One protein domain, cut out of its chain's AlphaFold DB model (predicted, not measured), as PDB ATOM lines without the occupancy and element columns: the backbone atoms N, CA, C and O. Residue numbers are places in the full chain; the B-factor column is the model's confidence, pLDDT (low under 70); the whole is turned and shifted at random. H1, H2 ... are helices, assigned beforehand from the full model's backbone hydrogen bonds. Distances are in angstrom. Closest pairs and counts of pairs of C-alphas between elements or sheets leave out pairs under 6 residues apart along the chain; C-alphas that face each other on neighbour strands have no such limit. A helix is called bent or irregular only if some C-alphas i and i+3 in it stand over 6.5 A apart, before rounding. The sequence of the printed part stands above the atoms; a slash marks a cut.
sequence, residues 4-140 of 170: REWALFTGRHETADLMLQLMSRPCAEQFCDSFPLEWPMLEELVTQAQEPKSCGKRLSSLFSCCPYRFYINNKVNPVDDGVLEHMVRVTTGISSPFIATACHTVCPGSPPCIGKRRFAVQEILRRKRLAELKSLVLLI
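What this domain is: This is residues 4 to 140 of the 170 residues of an uncharacterized protein of Sphaeramia orbicularis (orbiculate cardinalfish) (UniProt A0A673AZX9). The model is an open, spread-out chain with three arms and no packed core: a small helical hairpin of H1 and H2, a wide loop that goes out through H3, H4 and H5 and comes back to H6, and the long single helix H7. H6 lies near the middle; one long link, residues 25 to 41, joins the hairpin's H2 to H3, and the other, residues 93 to 120, joins H6 to H7; residues 43 to 52, 54 to 60, 62 to 75 and 129 to 140 stick out. The printed part has 137 residues with seven named helices, H1 to H7 in order along the chain, and no named strand; the class is all helix, with 71 of the 137 residues in helices. The whole is extended, with a radius of gyration of the C-alphas of 22.5 A, and only just flat, spanning 73 by 49 by 24 A.

Where its parts are: H1 is residues 4 to 9, beginning at C-alpha 4 at (8.852, -136.000, 4.543). H2 is residues 13 to 24, 16.7 A from first to last C-alpha. After residues 25 to 41 comes H3, residues 42 to 50, 12.0 A long. H4 is residues 55 to 64, 14.7 A long, and H5 is the short helix of residues 68 to 72, 6.3 A long. H6, residues 83 to 92, is 14.2 A long and begins at C-alpha 83 at (-1.822, -109.860, 8.686). The longest helix, H7, is residues 121 to 139, 27.3 A from first to last C-alpha, and ends at C-alpha 139 at (29.665, -100.074, -26.066). No helix is bent or irregular.

How they stand to each other: H1 and H2 form a helical hairpin, two helices that follow each other in the chain, touch and run opposite ways. Nine pairs of their C-alphas lie within 8 A, and the closest, those of Arg 4 and Ala 16, are 5.1 A apart. Their centres are 10.5 A apart, and their lines stand at a shallow tilt of 15 degrees. H3 touches no helix and is apart from H2, H4 and H6. H4 and H5 meet only through their link. H5 and H6 are apart. H6 has the centre nearest to the mean of the C-alphas, at 5.9 A, and touches no helix. H7 is apart from the other six helices, and its centre is 30.5 A from that mean. The farthest centre is that of H4, at 33.1 A. Every backbone O i to N i+4 pair is within hydrogen-bond range in H1, H2, H3, H5, H6 and H7, and 5 of 6 are in H4.

The domain as a whole: The two C-alphas farthest apart, those of Gly 56 and Ile 140, are 74.3 A apart, and the first and last printed C-alphas, those of Arg 4 and Ile 140, are 54.5 A apart. Without the stretches that stand free, the body has 94 residues, spans 50 by 45 by 19 A and has a radius of gyration of 16.9 A. The printed part has no cut. The links H2 to H3, of 17 residues, and H6 to H7, of 28 residues, are long; H5 to H6, of 10 residues, is short; and H1 to H2, H3 to H4 and H4 to H5 are tight. The mean pLDDT of the printed part is 82.4, and 26 residues are under 70, namely 55 to 78 and 139 to 140. H5 has a mean pLDDT of 47 and H4 of 63.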
ATOM      1  N   ARG A   4      10.237-135.970   4.061       93.81
ATOM      2  CA  ARG A   4       8.852-136.000   4.543       93.81
ATOM      3  C   ARG A   4       8.406-137.409   4.939       93.81
ATOM      4  O   ARG A   4       7.832-137.578   6.008       93.81
ATOM      5  N   GLU A   5       8.691-138.423   4.119       95.06
ATOM      6  CA  GLU A   5       8.413-139.828   4.462       95.06
ATOM      7  C   GLU A   5       9.143-140.252   5.737       95.06
ATOM      8  O   GLU A   5       8.576-140.956   6.565       95.06
ATOM      9  N   TRP A   6      10.384-139.797   5.923       96.12
ATOM     10  CA  TRP A   6      11.141-140.056   7.146       96.12
ATOM     11  C   TRP A   6      10.524-139.365   8.367       96.12
ATOM     12  O   TRP A   6      10.384-139.989   9.416       96.12
ATOM     13  N   ALA A   7      10.078-138.112   8.232       96.69
ATOM     14  CA  ALA A   7       9.366-137.412   9.300       96.69
ATOM     15  C   ALA A   7       8.098-138.176   9.726       96.69
ATOM     16  O   ALA A   7       7.926-138.440  10.916       96.69
ATOM     17  N   LEU A   8       7.287-138.628   8.763       96.00
ATOM     18  CA  LEU A   8       6.095-139.445   9.017       96.00
ATOM     19  C   LEU A   8       6.435-140.794   9.656       96.00
ATOM     20  O   LEU A   8       5.790-141.192  10.619       96.00
ATOM     21  N   PHE A   9       7.480-141.468   9.171       96.50
ATOM     22  CA  PHE A   9       7.954-142.730   9.741       96.50
ATOM     23  C   PHE A   9       8.385-142.581  11.208       96.50
ATOM     24  O   PHE A   9       8.145-143.471  12.016       96.50
ATOM     25  N   THR A  10       8.978-141.440  11.571       97.19
ATOM     26  CA  THR A  10       9.368-141.130  12.959       97.19
ATOM     27  C   THR A  10       8.236-140.555  13.822       97.19
ATOM     28  O   THR A  10       8.488-140.182  14.965       97.19
ATOM     29  N   GLY A  11       7.007-140.452  13.300       96.00
ATOM     30  CA  GLY A  11       5.851-139.895  14.014       96.00
ATOM     31  C   GLY A  11       5.856-138.367  14.163       96.00
ATOM     32  O   GLY A  11       5.081-137.816  14.940       96.00
ATOM     33  N   ARG A  12       6.721-137.648  13.436       96.62
ATOM     34  CA  ARG A  12       6.819-136.177  13.481       96.62
ATOM     35  C   ARG A  12       5.890-135.530  12.455       96.62
ATOM     36  O   ARG A  12       6.338-135.043  11.416       96.62
ATOM     37  N   HIS A  13       4.596-135.531  12.754       94.31
ATOM     38  CA  HIS A  13       3.561-135.015  11.853       94.31
ATOM     39  C   HIS A  13       3.699-133.513  11.584       94.31
ATOM     40  O   HIS A  13       3.752-133.119  10.426       94.31
ATOM     41  N   GLU A  14       3.913-132.699  12.623       93.00
ATOM     42  CA  GLU A  14       4.091-131.244  12.477       93.00
ATOM     43  C   GLU A  14       5.234-130.891  11.513       93.00
ATOM     44  O   GLU A  14       5.115-130.009  10.669       93.00
ATOM     45  N   THR A  15       6.350-131.622  11.586       94.69
ATOM     46  CA  THR A  15       7.477-131.423  10.667       94.69
ATOM     47  C   THR A  15       7.120-131.825   9.238       94.69
ATOM     48  O   THR A  15       7.533-131.155   8.293       94.69
ATOM     49  N   ALA A  16       6.363-132.909   9.062       95.62
ATOM     50  CA  ALA A  16       5.908-133.348   7.746       95.62
ATOM     51  C   ALA A  16       4.931-132.345   7.107       95.62
ATOM     52  O   ALA A  16       4.981-132.154   5.888       95.62
ATOM     53  N   ASP A  17       4.101-131.688   7.919       92.94
ATOM     54  CA  ASP A  17       3.165-130.646   7.493       92.94
ATOM     55  C   ASP A  17       3.901-129.352   7.132       92.94
ATOM     56  O   ASP A  17       3.696-128.817   6.042       92.94
ATOM     57  N   LEU A  18       4.860-128.916   7.956       90.56
ATOM     58  CA  LEU A  18       5.738-127.784   7.631       90.56
ATOM     59  C   LEU A  18       6.521-128.025   6.336       90.56
ATOM     60  O   LEU A  18       6.638-127.131   5.501       90.56
ATOM     61  N   MET A  19       7.042-129.240   6.132       93.38
ATOM     62  CA  MET A  19       7.695-129.609   4.873       93.38
ATOM     63  C   MET A  19       6.732-129.520   3.687       93.38
ATOM     64  O   MET A  19       7.143-129.090   2.613       93.38
ATOM     65  N   LEU A  20       5.468-129.913   3.856       92.25
ATOM     66  CA  LEU A  20       4.453-129.812   2.807       92.25
ATOM     67  C   LEU A  20       4.144-128.347   2.464       92.25
ATOM     68  O   LEU A  20       4.110-128.003   1.283       92.25
ATOM     69  N   GLN A  21       3.994-127.484   3.472       89.50
ATOM     70  CA  GLN A  21       3.808-126.039   3.290       89.50
ATOM     71  C   GLN A  21       5.020-125.385   2.605       89.50
ATOM     72  O   GLN A  21       4.873-124.612   1.664       89.50
ATOM     73  N   LEU A  22       6.242-125.745   3.001       89.44
ATOM     74  CA  LEU A  22       7.463-125.278   2.332       89.44
ATOM     75  C   LEU A  22       7.525-125.707   0.862       89.44
ATOM     76  O   LEU A  22       8.013-124.959   0.019       89.44
ATOM     77  N   MET A  23       7.029-126.901   0.534       90.69
ATOM     78  CA  MET A  23       6.981-127.377  -0.849       90.69
ATOM     79  C   MET A  23       5.888-126.694  -1.680       90.69
ATOM     80  O   MET A  23       6.068-126.569  -2.890       90.69
ATOM     81  N   SER A  24       4.788-126.233  -1.071       90.88
ATOM     82  CA  SER A  24       3.761-125.458  -1.784       90.88
ATOM     83  C   SER A  24       4.248-124.049  -2.136       90.88
ATOM     84  O   SER A  24       3.904-123.531  -3.197       90.88
ATOM     85  N   ARG A  25       5.112-123.460  -1.295       89.38
ATOM     86  CA  ARG A  25       5.760-122.156  -1.506       89.38
ATOM     87  C   ARG A  25       7.289-122.281  -1.492       89.38
ATOM     88  O   ARG A  25       7.947-121.871  -0.536       89.38
ATOM     89  N   PRO A  26       7.889-122.821  -2.565       90.56
ATOM     90  CA  PRO A  26       9.302-123.188  -2.563       90.56
ATOM     91  C   PRO A  26      10.257-121.993  -2.636       90.56
ATOM     92  O   PRO A  26      11.449-122.172  -2.385       90.56
ATOM     93  N   CYS A  27       9.783-120.806  -3.025       89.75
ATOM     94  CA  CYS A  27      10.594-119.605  -3.212       89.75
ATOM     95  C   CYS A  27      10.269-118.544  -2.161       89.75
ATOM     96  O   CYS A  27       9.106-118.242  -1.911       89.75
ATOM     97  N   ALA A  28      11.306-117.925  -1.600       89.81
ATOM     98  CA  ALA A  28      11.143-116.818  -0.664       89.81
ATOM     99  C   ALA A  28      11.094-115.481  -1.422       89.81
ATOM    100  O   ALA A  28      12.118-114.828  -1.638       89.81
ATOM    101  N   GLU A  29       9.892-115.092  -1.842       88.50
ATOM    102  CA  GLU A  29       9.642-113.909  -2.679       88.50
ATOM    103  C   GLU A  29      10.045-112.588  -2.018       88.50
ATOM    104  O   GLU A  29      10.449-111.669  -2.719       88.50
ATOM    105  N   GLN A  30      10.055-112.513  -0.683       89.31
ATOM    106  CA  GLN A  30      10.483-111.326   0.074       89.31
ATOM    107  C   GLN A  30      11.923-110.862  -0.232       89.31
ATOM    108  O   GLN A  30      12.302-109.735   0.082       89.31
ATOM    109  N   PHE A  31      12.745-111.729  -0.834       89.19
ATOM    110  CA  PHE A  31      14.111-111.408  -1.259       89.19
ATOM    111  C   PHE A  31      14.216-110.959  -2.726       89.19
ATOM    112  O   PHE A  31      15.328-110.834  -3.240       89.19
ATOM    113  N   CYS A  32      13.090-110.745  -3.405       88.38
ATOM    114  CA  CYS A  32      13.029-110.153  -4.738       88.38
ATOM    115  C   CYS A  32      12.861-108.637  -4.674       88.38
ATOM    116  O   CYS A  32      12.110-108.133  -3.843       88.38
ATOM    117  N   ASP A  33      13.433-107.927  -5.649       86.56
ATOM    118  CA  ASP A  33      13.159-106.490  -5.833       86.56
ATOM    119  C   ASP A  33      11.694-106.230  -6.218       86.56
ATOM    120  O   ASP A  33      11.138-105.184  -5.906       86.56
ATOM    121  N   SER A  34      11.053-107.193  -6.885       84.94
ATOM    122  CA  SER A  34       9.656-107.105  -7.326       84.94
ATOM    123  C   SER A  34       8.633-107.432  -6.233       84.94
ATOM    124  O   SER A  34       7.450-107.530  -6.542       84.94
ATOM    125  N   PHE A  35       9.058-107.658  -4.985       88.19
ATOM    126  CA  PHE A  35       8.139-107.988  -3.895       88.19
ATOM    127  C   PHE A  35       7.302-106.760  -3.490       88.19
ATOM    128  O   PHE A  35       7.883-105.756  -3.063       88.19
ATOM    129  N   PRO A  36       5.959-106.820  -3.586       86.06
ATOM    130  CA  PRO A  36       5.101-105.724  -3.158       86.06
ATOM    131  C   PRO A  36       5.040-105.653  -1.628       86.06
ATOM    132  O   PRO A  36       4.797-106.652  -0.954       86.06
ATOM    133  N   LEU A  37       5.236-104.456  -1.065       86.00
ATOM    134  CA  LEU A  37       5.061-104.233   0.378       86.00
ATOM    135  C   LEU A  37       3.583-104.070   0.765       86.00
ATOM    136  O   LEU A  37       3.220-104.224   1.933       86.00
ATOM    137  N   GLU A  38       2.734-103.748  -0.206       86.06
ATOM    138  CA  GLU A  38       1.299-103.587  -0.010       86.06
ATOM    139  C   GLU A  38       0.647-104.943   0.256       86.06
ATOM    140  O   GLU A  38       0.988-105.953  -0.361       86.06
ATOM    141  N   TRP A  39      -0.273-104.978   1.220       85.50
ATOM    142  CA  TRP A  39      -0.995-106.202   1.536       85.50
ATOM    143  C   TRP A  39      -2.214-106.312   0.612       85.50
ATOM    144  O   TRP A  39      -3.116-105.484   0.735       85.50
ATOM    145  N   PRO A  40      -2.286-107.307  -0.292       81.00
ATOM    146  CA  PRO A  40      -3.319-107.349  -1.332       81.00
ATOM    147  C   PRO A  40      -4.744-107.439  -0.773       81.00
ATOM    148  O   PRO A  40      -5.668-106.865  -1.333       81.00
ATOM    149  N   MET A  41      -4.928-108.104   0.370       82.31
ATOM    150  CA  MET A  41      -6.244-108.263   0.999       82.31
ATOM    151  C   MET A  41      -6.677-107.026   1.807       82.31
ATOM    152  O   MET A  41      -7.789-106.974   2.330       82.31
ATOM    153  N   LEU A  42      -5.814-106.011   1.935       83.75
ATOM    154  CA  LEU A  42      -6.101-104.828   2.741       83.75
ATOM    155  C   LEU A  42      -7.264-104.015   2.173       83.75
ATOM    156  O   LEU A  42      -8.096-103.556   2.947       83.75
ATOM    157  N   GLU A  43      -7.345-103.849   0.855       81.25
ATOM    158  CA  GLU A  43      -8.403-103.051   0.222       81.25
ATOM    159  C   GLU A  43      -9.791-103.655   0.469       81.25
ATOM    160  O   GLU A  43     -10.722-102.959   0.884       81.25
ATOM    161  N   GLU A  44      -9.919-104.972   0.307       84.25
ATOM    162  CA  GLU A  44     -11.154-105.713   0.581       84.25
ATOM    163  C   GLU A  44     -11.549-105.629   2.062       84.25
ATOM    164  O   GLU A  44     -12.708-105.392   2.403       84.25
ATOM    165  N   LEU A  45     -10.582-105.744   2.973       82.50
ATOM    166  CA  LEU A  45     -10.852-105.642   4.408       82.50
ATOM    167  C   LEU A  45     -11.208-104.214   4.831       82.50
ATOM    168  O   LEU A  45     -12.051-104.023   5.710       82.50
ATOM    169  N   VAL A  46     -10.591-103.203   4.221       85.25
ATOM    170  CA  VAL A  46     -10.890-101.791   4.488       85.25
ATOM    171  C   VAL A  46     -12.281-101.441   3.976       85.25
ATOM    172  O   VAL A  46     -13.047-100.817   4.709       85.25
ATOM    173  N   THR A  47     -12.646-101.870   2.768       84.88
ATOM    174  CA  THR A  47     -13.995-101.658   2.221       84.88
ATOM    175  C   THR A  47     -15.052-102.351   3.080       84.88
ATOM    176  O   THR A  47     -16.002-101.697   3.510       84.88
ATOM    177  N   GLN A  48     -14.827-103.609   3.471       82.94
ATOM    178  CA  GLN A  48     -15.697-104.333   4.404       82.94
ATOM    179  C   GLN A  48     -15.805-103.641   5.775       82.94
ATOM    180  O   GLN A  48     -16.864-103.639   6.405       82.94
ATOM    181  N   ALA A  49     -14.718-103.046   6.270       79.12
ATOM    182  CA  ALA A  49     -14.722-102.321   7.538       79.12
ATOM    183  C   ALA A  49     -15.456-100.971   7.458       79.12
ATOM    184  O   ALA A  49     -15.999-100.527   8.476       79.12
ATOM    185  N   GLN A  50     -15.461-100.330   6.285       80.50
ATOM    186  CA  GLN A  50     -16.157 -99.068   6.019       80.50
ATOM    187  C   GLN A  50     -17.665 -99.242   5.805       80.50
ATOM    188  O   GLN A  50     -18.408 -98.271   5.969       80.50
ATOM    189  N   GLU A  51     -18.145-100.452   5.503       79.88
ATOM    190  CA  GLU A  51     -19.582-100.718   5.429       79.88
ATOM    191  C   GLU A  51     -20.279-100.346   6.752       79.88
ATOM    192  O   GLU A  51     -19.810-100.694   7.848       79.88
ATOM    193  N   PRO A  52     -21.423 -99.638   6.700       76.38
ATOM    194  CA  PRO A  52     -22.098 -99.164   7.898       76.38
ATOM    195  C   PRO A  52     -22.531-100.346   8.773       76.38
ATOM    196  O   PRO A  52     -23.489-101.064   8.490       76.38
ATOM    197  N   LYS A  53     -21.833-100.531   9.899       70.69
ATOM    198  CA  LYS A  53     -22.161-101.562  10.889       70.69
ATOM    199  C   LYS A  53     -23.570-101.319  11.432       70.69
ATOM    200  O   LYS A  53     -23.836-100.254  12.002       70.69
ATOM    201  N   SER A  54     -24.445-102.319  11.297       73.69
ATOM    202  CA  SER A  54     -25.774-102.329  11.917       73.69
ATOM    203  C   SER A  54     -25.672-102.161  13.441       73.69
ATOM    204  O   SER A  54     -24.652-102.500  14.047       73.69
ATOM    205  N   CYS A  55     -26.721-101.623  14.073       65.69
ATOM    206  CA  CYS A  55     -26.736-101.269  15.501       65.69
ATOM    207  C   CYS A  55     -26.214-102.403  16.418       65.69
ATOM    208  O   CYS A  55     -25.387-102.158  17.296       65.69
ATOM    209  N   GLY A  56     -26.578-103.663  16.143       65.50
ATOM    210  CA  GLY A  56     -26.097-104.829  16.901       65.50
ATOM    211  C   GLY A  56     -24.598-105.131  16.735       65.50
ATOM    212  O   GLY A  56     -23.925-105.479  17.706       65.50
ATOM    213  N   LYS A  57     -24.030-104.923  15.538       64.56
ATOM    214  CA  LYS A  57     -22.584-105.084  15.299       64.56
ATOM    215  C   LYS A  57     -21.767-104.028  16.057       64.56
ATOM    216  O   LYS A  57     -20.683-104.342  16.548       64.56
ATOM    217  N   ARG A  58     -22.296-102.810  16.236       63.69
ATOM    218  CA  ARG A  58     -21.646-101.749  17.037       63.69
ATOM    219  C   ARG A  58     -21.533-102.129  18.514       63.69
ATOM    220  O   ARG A  58     -20.470-101.948  19.108       63.69
ATOM    221  N   LEU A  59     -22.580-102.736  19.077       64.81
ATOM    222  CA  LEU A  59     -22.564-103.219  20.460       64.81
ATOM    223  C   LEU A  59     -21.505-104.318  20.652       64.81
ATOM    224  O   LEU A  59     -20.713-104.256  21.586       64.81
ATOM    225  N   SER A  60     -21.406-105.265  19.712       62.47
ATOM    226  CA  SER A  60     -20.376-106.317  19.751       62.47
ATOM    227  C   SER A  60     -18.943-105.776  19.627       62.47
ATOM    228  O   SER A  60     -18.029-106.286  20.279       62.47
ATOM    229  N   SER A  61     -18.732-104.701  18.856       60.59
ATOM    230  CA  SER A  61     -17.412-104.070  18.738       60.59
ATOM    231  C   SER A  61     -16.965-103.362  20.018       60.59
ATOM    232  O   SER A  61     -15.774-103.364  20.312       60.59
ATOM    233  N   LEU A  62     -17.894-102.848  20.831       61.84
ATOM    234  CA  LEU A  62     -17.567-102.248  22.131       61.84
ATOM    235  C   LEU A  62     -17.007-103.288  23.113       61.84
ATOM    236  O   LEU A  62     -16.025-103.012  23.794       61.84
ATOM    237  N   PHE A  63     -17.542-104.514  23.102       60.50
ATOM    238  CA  PHE A  63     -16.971-105.644  23.852       60.50
ATOM    239  C   PHE A  63     -15.660-106.180  23.244       60.50
ATOM    240  O   PHE A  63     -14.894-106.870  23.914       60.50
ATOM    241  N   SER A  64     -15.392-105.871  21.970       56.03
ATOM    242  CA  SER A  64     -14.166-106.263  21.257       56.03
ATOM    243  C   SER A  64     -13.004-105.287  21.485       56.03
ATOM    244  O   SER A  64     -11.852-105.694  21.384       56.03
ATOM    245  N   CYS A  65     -13.291-104.026  21.832       52.72
ATOM    246  CA  CYS A  65     -12.302-102.992  22.170       52.72
ATOM    247  C   CYS A  65     -11.642-103.177  23.546       52.72
ATOM    248  O   CYS A  65     -10.817-102.354  23.937       52.72
ATOM    249  N   CYS A  66     -11.978-104.229  24.299       56.19
ATOM    250  CA  CYS A  66     -11.297-104.528  25.551       56.19
ATOM    251  C   CYS A  66      -9.827-104.908  25.269       56.19
ATOM    252  O   CYS A  66      -9.580-105.965  24.679       56.19
ATOM    253  N   PRO A  67      -8.837-104.122  25.746       52.72
ATOM    254  CA  PRO A  67      -7.410-104.372  25.501       52.72
ATOM    255  C   PRO A  67      -6.958-105.757  25.987       52.72
ATOM    256  O   PRO A  67      -6.014-106.350  25.473       52.72
ATOM    257  N   TYR A  68      -7.685-106.307  26.963       46.88
ATOM    258  CA  TYR A  68      -7.415-107.598  27.581       46.88
ATOM    259  C   TYR A  68      -7.596-108.791  26.620       46.88
ATOM    260  O   TYR A  68      -6.944-109.819  26.778       46.88
ATOM    261  N   ARG A  69      -8.410-108.653  25.563       46.78
ATOM    262  CA  ARG A  69      -8.640-109.718  24.571       46.78
ATOM    263  C   ARG A  69      -7.470-109.899  23.598       46.78
ATOM    264  O   ARG A  69      -7.271-111.006  23.105       46.78
ATOM    265  N   PHE A  70      -6.661-108.855  23.393       48.12
ATOM    266  CA  PHE A  70      -5.380-108.958  22.685       48.12
ATOM    267  C   PHE A  70      -4.309-109.663  23.530       48.12
ATOM    268  O   PHE A  70      -3.463-110.359  22.982       48.12
ATOM    269  N   TYR A  71      -4.373-109.537  24.860       48.31
ATOM    270  CA  TYR A  71      -3.383-110.120  25.772       48.31
ATOM    271  C   TYR A  71      -3.642-111.602  26.098       48.31
ATOM    272  O   TYR A  71      -2.695-112.370  26.250       48.31
ATOM    273  N   ILE A  72      -4.909-112.032  26.184       45.75
ATOM    274  CA  ILE A  72      -5.258-113.421  26.544       45.75
ATOM    275  C   ILE A  72      -5.124-114.393  25.360       45.75
ATOM    276  O   ILE A  72      -4.816-115.565  25.561       45.75
ATOM    277  N   ASN A  73      -5.308-113.932  24.118       45.97
ATOM    278  CA  ASN A  73      -5.327-114.797  22.931       45.97
ATOM    279  C   ASN A  73      -3.999-114.783  22.151       45.97
ATOM    280  O   ASN A  73      -3.982-114.839  20.925       45.97
ATOM    281  N   ASN A  74      -2.870-114.712  22.864       50.12
ATOM    282  CA  ASN A  74      -1.526-114.611  22.279       50.12
ATOM    283  C   ASN A  74      -1.038-115.914  21.598       50.12
ATOM    284  O   ASN A  74       0.061-115.974  21.056       50.12
ATOM    285  N   LYS A  75      -1.865-116.969  21.583       52.91
ATOM    286  CA  LYS A  75      -1.735-118.086  20.635       52.91
ATOM    287  C   LYS A  75      -2.460-117.722  19.339       52.91
ATOM    288  O   LYS A  75      -3.459-118.341  18.979       52.91
ATOM    289  N   VAL A  76      -1.983-116.683  18.657       61.16
ATOM    290  CA  VAL A  76      -2.383-116.456  17.267       61.16
ATOM    291  C   VAL A  76      -1.679-117.540  16.466       61.16
ATOM    292  O   VAL A  76      -0.474-117.462  16.238       61.16
ATOM    293  N   ASN A  77      -2.414-118.594  16.114       65.75
ATOM    294  CA  ASN A  77      -1.894-119.583  15.182       65.75
ATOM    295  C   ASN A  77      -1.498-118.841  13.898       65.75
ATOM    296  O   ASN A  77      -2.278-117.998  13.442       65.75
ATOM    297  N   PRO A  78      -0.302-119.096  13.343       67.19
ATOM    298  CA  PRO A  78       0.089-118.482  12.087       67.19
ATOM    299  C   PRO A  78      -0.942-118.883  11.031       67.19
ATOM    300  O   PRO A  78      -1.175-120.067  10.796       67.19
ATOM    301  N   VAL A  79      -1.618-117.884  10.472       78.38
ATOM    302  CA  VAL A  79      -2.553-118.068   9.363       78.38
ATOM    303  C   VAL A  79      -1.794-117.741   8.090       78.38
ATOM    304  O   VAL A  79      -1.231-116.648   7.993       78.38
ATOM    305  N   ASP A  80      -1.815-118.676   7.144       78.19
ATOM    306  CA  ASP A  80      -1.232-118.481   5.821       78.19
ATOM    307  C   ASP A  80      -1.893-117.265   5.135       78.19
ATOM    308  O   ASP A  80      -3.117-117.142   5.088       78.19
ATOM    309  N   ASP A  81      -1.070-116.335   4.653       79.38
ATOM    310  CA  ASP A  81      -1.417-115.020   4.092       79.38
ATOM    311  C   ASP A  81      -2.181-114.070   5.039       79.38
ATOM    312  O   ASP A  81      -2.813-113.099   4.611       79.38
ATOM    313  N   GLY A  82      -2.074-114.293   6.351       85.50
ATOM    314  CA  GLY A  82      -2.625-113.406   7.374       85.50
ATOM    315  C   GLY A  82      -1.841-112.099   7.567       85.50
ATOM    316  O   GLY A  82      -0.698-111.951   7.130       85.50
ATOM    317  N   VAL A  83      -2.435-111.161   8.323       84.88
ATOM    318  CA  VAL A  83      -1.822-109.860   8.686       84.88
ATOM    319  C   VAL A  83      -0.425-110.049   9.278       84.88
ATOM    320  O   VAL A  83       0.513-109.336   8.925       84.88
ATOM    321  N   LEU A  84      -0.296-111.008  10.201       86.12
ATOM    322  CA  LEU A  84       0.947-111.244  10.926       86.12
ATOM    323  C   LEU A  84       2.035-111.794  10.001       86.12
ATOM    324  O   LEU A  84       3.183-111.371  10.095       86.12
ATOM    325  N   GLU A  85       1.677-112.691   9.081       87.12
ATOM    326  CA  GLU A  85       2.628-113.212   8.104       87.12
ATOM    327  C   GLU A  85       3.082-112.113   7.137       87.12
ATOM    328  O   GLU A  85       4.281-111.958   6.911       87.12
ATOM    329  N   HIS A  86       2.155-111.290   6.631       89.19
ATOM    330  CA  HIS A  86       2.502-110.158   5.766       89.19
ATOM    331  C   HIS A  86       3.418-109.160   6.474       89.19
ATOM    332  O   HIS A  86       4.430-108.747   5.917       89.19
ATOM    333  N   MET A  87       3.124-108.828   7.734       89.50
ATOM    334  CA  MET A  87       3.981-107.973   8.558       89.50
ATOM    335  C   MET A  87       5.402-108.543   8.672       89.50
ATOM    336  O   MET A  87       6.379-107.806   8.515       89.50
ATOM    337  N   VAL A  88       5.540-109.850   8.910       90.06
ATOM    338  CA  VAL A  88       6.851-110.513   8.967       90.06
ATOM    339  C   VAL A  88       7.551-110.465   7.605       90.06
ATOM    340  O   VAL A  88       8.727-110.105   7.547       90.06
ATOM    341  N   ARG A  89       6.858-110.743   6.494       90.25
ATOM    342  CA  ARG A  89       7.454-110.671   5.145       90.25
ATOM    343  C   ARG A  89       7.914-109.252   4.798       90.25
ATOM    344  O   ARG A  89       9.024-109.074   4.310       90.25
ATOM    345  N   VAL A  90       7.112-108.231   5.105       91.19
ATOM    346  CA  VAL A  90       7.456-106.819   4.861       91.19
ATOM    347  C   VAL A  90       8.623-106.355   5.725       91.19
ATOM    348  O   VAL A  90       9.476-105.609   5.253       91.19
ATOM    349  N   THR A  91       8.699-106.773   6.987       91.69
ATOM    350  CA  THR A  91       9.796-106.364   7.886       91.69
ATOM    351  C   THR A  91      11.108-107.087   7.588       91.69
ATOM    352  O   THR A  91      12.175-106.528   7.829       91.69
ATOM    353  N   THR A  92      11.047-108.297   7.026       91.12
ATOM    354  CA  THR A  92      12.230-109.117   6.704       91.12
ATOM    355  C   THR A  92      12.632-109.090   5.226       91.12
ATOM    356  O   THR A  92      13.696-109.600   4.872       91.12
ATOM    357  N   GLY A  93      11.810-108.496   4.360       91.62
ATOM    358  CA  GLY A  93      12.072-108.379   2.929       91.62
ATOM    359  C   GLY A  93      13.211-107.417   2.595       91.62
ATOM    360  O   GLY A  93      13.523-106.500   3.349       91.62
ATOM    361  N   ILE A  94      13.835-107.599   1.431       91.69
ATOM    362  CA  ILE A  94      15.021-106.813   1.031       91.69
ATOM    363  C   ILE A  94      14.685-105.370   0.675       91.69
ATOM    364  O   ILE A  94      15.531-104.494   0.803       91.69
ATOM    365  N   SER A  95      13.446-105.138   0.245       88.62
ATOM    366  CA  SER A  95      12.879-103.826  -0.048       88.62
ATOM    367  C   SER A  95      12.353-103.129   1.210       88.62
ATOM    368  O   SER A  95      11.905-101.987   1.139       88.62
ATOM    369  N   SER A  96      12.419-103.788   2.374       91.12
ATOM    370  CA  SER A  96      12.006-103.213   3.649       91.12
ATOM    371  C   SER A  96      12.894-102.030   4.028       91.12
ATOM    372  O   SER A  96      14.116-102.161   3.942       91.12
ATOM    373  N   PRO A  97      12.350-100.923   4.562       88.75
ATOM    374  CA  PRO A  97      13.169 -99.806   5.040       88.75
ATOM    375  C   PRO A  97      14.189-100.221   6.117       88.75
ATOM    376  O   PRO A  97      15.247 -99.602   6.235       88.75
ATOM    377  N   PHE A  98      13.913-101.290   6.872       86.94
ATOM    378  CA  PHE A  98      14.818-101.804   7.905       86.94
ATOM    379  C   PHE A  98      16.006-102.590   7.336       86.94
ATOM    380  O   PHE A  98      17.109-102.501   7.865       86.94
ATOM    381  N   ILE A  99      15.792-103.356   6.263       91.69
ATOM    382  CA  ILE A  99      16.807-104.244   5.678       91.69
ATOM    383  C   ILE A  99      17.549-103.553   4.533       91.69
ATOM    384  O   ILE A  99      18.770-103.672   4.444       91.69
ATOM    385  N   ALA A 100      16.841-102.784   3.704       90.31
ATOM    386  CA  ALA A 100      17.371-102.134   2.506       90.31
ATOM    387  C   ALA A 100      18.524-101.165   2.797       90.31
ATOM    388  O   ALA A 100      19.342-100.908   1.921       90.31
ATOM    389  N   THR A 101      18.601-100.619   4.013       90.25
ATOM    390  CA  THR A 101      19.671 -99.695   4.418       90.25
ATOM    391  C   THR A 101      20.968-100.408   4.800       90.25
ATOM    392  O   THR A 101      22.044 -99.830   4.664       90.25
ATOM    393  N   ALA A 102      20.885-101.655   5.269       91.38
ATOM    394  CA  ALA A 102      22.023-102.401   5.802       91.38
ATOM    395  C   ALA A 102      22.472-103.557   4.897       91.38
ATOM    396  O   ALA A 102      23.631-103.970   4.943       91.38
ATOM    397  N   CYS A 103      21.563-104.123   4.104       87.12
ATOM    398  CA  CYS A 103      21.771-105.360   3.366       87.12
ATOM    399  C   CYS A 103      21.271-105.233   1.923       87.12
ATOM    400  O   CYS A 103      20.129-104.860   1.673       87.12
ATOM    401  N   HIS A 104      22.105-105.654   0.970       86.06
ATOM    402  CA  HIS A 104      21.739-105.762  -0.443       86.06
ATOM    403  C   HIS A 104      22.066-107.154  -0.973       86.06
ATOM    404  O   HIS A 104      23.116-107.726  -0.666       86.06
ATOM    405  N   THR A 105      21.180-107.712  -1.797       88.81
ATOM    406  CA  THR A 105      21.410-109.036  -2.379       88.81
ATOM    407  C   THR A 105      22.314-108.944  -3.608       88.81
ATOM    408  O   THR A 105      22.266-108.001  -4.395       88.81
ATOM    409  N   VAL A 106      23.139-109.970  -3.819       88.94
ATOM    410  CA  VAL A 106      23.954-110.083  -5.042       88.94
ATOM    411  C   VAL A 106      23.132-110.488  -6.272       88.94
ATOM    412  O   VAL A 106      23.634-110.419  -7.392       88.94
ATOM    413  N   CYS A 107      21.898-110.960  -6.074       85.75
ATOM    414  CA  CYS A 107      21.039-111.541  -7.109       85.75
ATOM    415  C   CYS A 107      19.551-111.210  -6.872       85.75
ATOM    416  O   CYS A 107      18.766-112.137  -6.641       85.75
ATOM    417  N   PRO A 108      19.150-109.934  -6.973       83.12
ATOM    418  CA  PRO A 108      17.791-109.502  -6.639       83.12
ATOM    419  C   PRO A 108      16.694-110.114  -7.520       83.12
ATOM    420  O   PRO A 108      15.605-110.408  -7.050       83.12
ATOM    421  N   GLY A 109      16.989-110.387  -8.795       85.75
ATOM    422  CA  GLY A 109      16.039-111.017  -9.720       85.75
ATOM    423  C   GLY A 109      15.924-112.540  -9.583       85.75
ATOM    424  O   GLY A 109      15.327-113.189 -10.437       85.75
ATOM    425  N   SER A 110      16.560-113.160  -8.583       86.88
ATOM    426  CA  SER A 110      16.480-114.613  -8.408       86.88
ATOM    427  C   SER A 110      16.438-115.004  -6.922       86.88
ATOM    428  O   SER A 110      17.484-115.332  -6.349       86.88
ATOM    429  N   PRO A 111      15.249-115.062  -6.299       88.88
ATOM    430  CA  PRO A 111      15.107-115.345  -4.872       88.88
ATOM    431  C   PRO A 111      15.549-116.773  -4.548       88.88
ATOM    432  O   PRO A 111      15.479-117.651  -5.420       88.88
ATOM    433  N   PRO A 112      16.041-117.052  -3.330       88.88
ATOM    434  CA  PRO A 112      16.357-118.416  -2.926       88.88
ATOM    435  C   PRO A 112      15.103-119.294  -3.037       88.88
ATOM    436  O   PRO A 112      14.013-118.886  -2.644       88.88
ATOM    437  N   CYS A 113      15.276-120.486  -3.611       90.19
ATOM    438  CA  CYS A 113      14.200-121.452  -3.792       90.19
ATOM    439  C   CYS A 113      14.702-122.857  -3.465       90.19
ATOM    440  O   CYS A 113      15.858-123.187  -3.764       90.19
ATOM    441  N   ILE A 114      13.830-123.684  -2.899       91.44
ATOM    442  CA  ILE A 114      14.100-125.094  -2.609       91.44
ATOM    443  C   ILE A 114      14.474-125.827  -3.905       91.44
ATOM    444  O   ILE A 114      13.886-125.608  -4.960       91.44
ATOM    445  N   GLY A 115      15.509-126.668  -3.842       88.62
ATOM    446  CA  GLY A 115      15.985-127.465  -4.982       88.62
ATOM    447  C   GLY A 115      16.818-126.703  -6.021       88.62
ATOM    448  O   GLY A 115      17.447-127.325  -6.877       88.62
ATOM    449  N   LYS A 116      16.906-125.368  -5.949       90.19
ATOM    450  CA  LYS A 116      17.726-124.582  -6.878       90.19
ATOM    451  C   LYS A 116      19.196-124.587  -6.455       90.19
ATOM    452  O   LYS A 116      19.554-124.055  -5.406       90.19
ATOM    453  N   ARG A 117      20.081-125.099  -7.319       88.81
ATOM    454  CA  ARG A 117      21.538-125.006  -7.116       88.81
ATOM    455  C   ARG A 117      21.989-123.542  -7.136       88.81
ATOM    456  O   ARG A 117      21.675-122.800  -8.069       88.81
ATOM    457  N   ARG A 118      22.759-123.135  -6.125       86.50
ATOM    458  CA  ARG A 118      23.334-121.788  -6.009       86.50
ATOM    459  C   ARG A 118      24.846-121.816  -6.172       86.50
ATOM    460  O   ARG A 118      25.510-122.765  -5.765       86.50
ATOM    461  N   PHE A 119      25.361-120.770  -6.807       90.00
ATOM    462  CA  PHE A 119      26.793-120.517  -6.918       90.00
ATOM    463  C   PHE A 119      27.299-119.867  -5.634       90.00
ATOM    464  O   PHE A 119      26.539-119.193  -4.932       90.00
ATOM    465  N   ALA A 120      28.587-120.038  -5.343       91.75
ATOM    466  CA  ALA A 120      29.207-119.320  -4.239       91.75
ATOM    467  C   ALA A 120      29.174-117.807  -4.511       91.75
ATOM    468  O   ALA A 120      29.258-117.370  -5.661       91.75
ATOM    469  N   VAL A 121      29.123-116.992  -3.455       91.38
ATOM    470  CA  VAL A 121      29.093-115.521  -3.576       91.38
ATOM    471  C   VAL A 121      30.247-115.010  -4.449       91.38
ATOM    472  O   VAL A 121      30.048-114.166  -5.317       91.38
ATOM    473  N   GLN A 122      31.439-115.594  -4.298       93.81
ATOM    474  CA  GLN A 122      32.618-115.251  -5.097       93.81
ATOM    475  C   GLN A 122      32.413-115.499  -6.599       93.81
ATOM    476  O   GLN A 122      32.814-114.685  -7.430       93.81
ATOM    477  N   GLU A 123      31.763-116.602  -6.968       93.12
ATOM    478  CA  GLU A 123      31.470-116.926  -8.366       93.12
ATOM    479  C   GLU A 123      30.419-115.986  -8.953       93.12
ATOM    480  O   GLU A 123      30.565-115.539 -10.093       93.12
ATOM    481  N   ILE A 124      29.389-115.645  -8.173       92.50
ATOM    482  CA  ILE A 124      28.354-114.682  -8.568       92.50
ATOM    483  C   ILE A 124      28.995-113.326  -8.871       92.50
ATOM    484  O   ILE A 124      28.782-112.765  -9.946       92.50
ATOM    485  N   LEU A 125      29.837-112.828  -7.963       93.06
ATOM    486  CA  LEU A 125      30.522-111.549  -8.132       93.06
ATOM    487  C   LEU A 125      31.476-111.559  -9.330       93.06
ATOM    488  O   LEU A 125      31.499-110.599 -10.097       93.06
ATOM    489  N   ARG A 126      32.227-112.650  -9.545       94.06
ATOM    490  CA  ARG A 126      33.077-112.807 -10.739       94.06
ATOM    491  C   ARG A 126      32.256-112.717 -12.024       94.06
ATOM    492  O   ARG A 126      32.638-111.985 -12.931       94.06
ATOM    493  N   ARG A 127      31.119-113.413 -12.101       91.38
ATOM    494  CA  ARG A 127      30.233-113.365 -13.277       91.38
ATOM    495  C   ARG A 127      29.636-111.981 -13.498       91.38
ATOM    496  O   ARG A 127      29.587-111.546 -14.643       91.38
ATOM    497  N   LYS A 128      29.238-111.287 -12.429       89.88
ATOM    498  CA  LYS A 128      28.718-109.917 -12.508       89.88
ATOM    499  C   LYS A 128      29.761-108.955 -13.082       89.88
ATOM    500  O   LYS A 128      29.482-108.297 -14.077       89.88
ATOM    501  N   ARG A 129      30.994-108.977 -12.561       92.25
ATOM    502  CA  ARG A 129      32.110-108.170 -13.094       92.25
ATOM    503  C   ARG A 129      32.404-108.480 -14.563       92.25
ATOM    504  O   ARG A 129      32.637-107.576 -15.353       92.25
ATOM    505  N   LEU A 130      32.380-109.758 -14.950       92.62
ATOM    506  CA  LEU A 130      32.563-110.153 -16.351       92.62
ATOM    507  C   LEU A 130      31.425-109.655 -17.251       92.62
ATOM    508  O   LEU A 130      31.681-109.290 -18.395       92.62
ATOM    509  N   ALA A 131      30.182-109.644 -16.764       88.88
ATOM    510  CA  ALA A 131      29.043-109.102 -17.499       88.88
ATOM    511  C   ALA A 131      29.161-107.580 -17.683       88.88
ATOM    512  O   ALA A 131      28.973-107.100 -18.796       88.88
ATOM    513  N   GLU A 132      29.561-106.853 -16.636       89.00
ATOM    514  CA  GLU A 132      29.832-105.408 -16.682       89.00
ATOM    515  C   GLU A 132      30.973-105.072 -17.658       89.00
ATOM    516  O   GLU A 132      30.856-104.172 -18.484       89.00
ATOM    517  N   LEU A 133      32.066-105.841 -17.647       90.25
ATOM    518  CA  LEU A 133      33.155-105.665 -18.615       90.25
ATOM    519  C   LEU A 133      32.694-105.923 -20.053       90.25
ATOM    520  O   LEU A 133      33.044-105.169 -20.958       90.25
ATOM    521  N   LYS A 134      31.890-106.967 -20.282       88.44
ATOM    522  CA  LYS A 134      31.342-107.262 -21.612       88.44
ATOM    523  C   LYS A 134      30.426-106.151 -22.112       88.44
ATOM    524  O   LYS A 134      30.523-105.805 -23.285       88.44
ATOM    525  N   SER A 135      29.569-105.587 -21.257       83.06
ATOM    526  CA  SER A 135      28.705-104.477 -21.663       83.06
ATOM    527  C   SER A 135      29.525-103.242 -22.029       83.06
ATOM    528  O   SER A 135      29.230-102.612 -23.036       83.06
ATOM    529  N   LEU A 136      30.603-102.942 -21.300       82.06
ATOM    530  CA  LEU A 136      31.509-101.840 -21.644       82.06
ATOM    531  C   LEU A 136      32.248-102.070 -22.969       82.06
ATOM    532  O   LEU A 136      32.355-101.151 -23.775       82.06
ATOM    533  N   VAL A 137      32.718-103.291 -23.238       76.69
ATOM    534  CA  VAL A 137      33.406-103.623 -24.499       76.69
ATOM    535  C   VAL A 137      32.456-103.564 -25.698       76.69
ATOM    536  O   VAL A 137      32.867-103.133 -26.771       76.69
ATOM    537  N   LEU A 138      31.189-103.955 -25.528       71.31
ATOM    538  CA  LEU A 138      30.182-103.863 -26.592       71.31
ATOM    539  C   LEU A 138      29.771-102.411 -26.896       71.31
ATOM    540  O   LEU A 138      29.307-102.127 -27.997       71.31
ATOM    541  N   LEU A 139      29.942-101.505 -25.928       62.50
ATOM    542  CA  LEU A 139      29.665-100.074 -26.066       62.50
ATOM    543  C   LEU A 139      30.829 -99.282 -26.673       62.50
ATOM    544  O   LEU A 139      30.624 -98.137 -27.066       62.50
ATOM    545  N   ILE A 140      32.031 -99.861 -26.786       60.88
ATOM    546  CA  ILE A 140      33.108 -99.245 -27.565       60.88
ATOM    547  C   ILE A 140      32.710 -99.381 -29.038       60.88
ATOM    548  O   ILE A 140      32.689-100.507 -29.550       60.88
TER     549      ILE A 140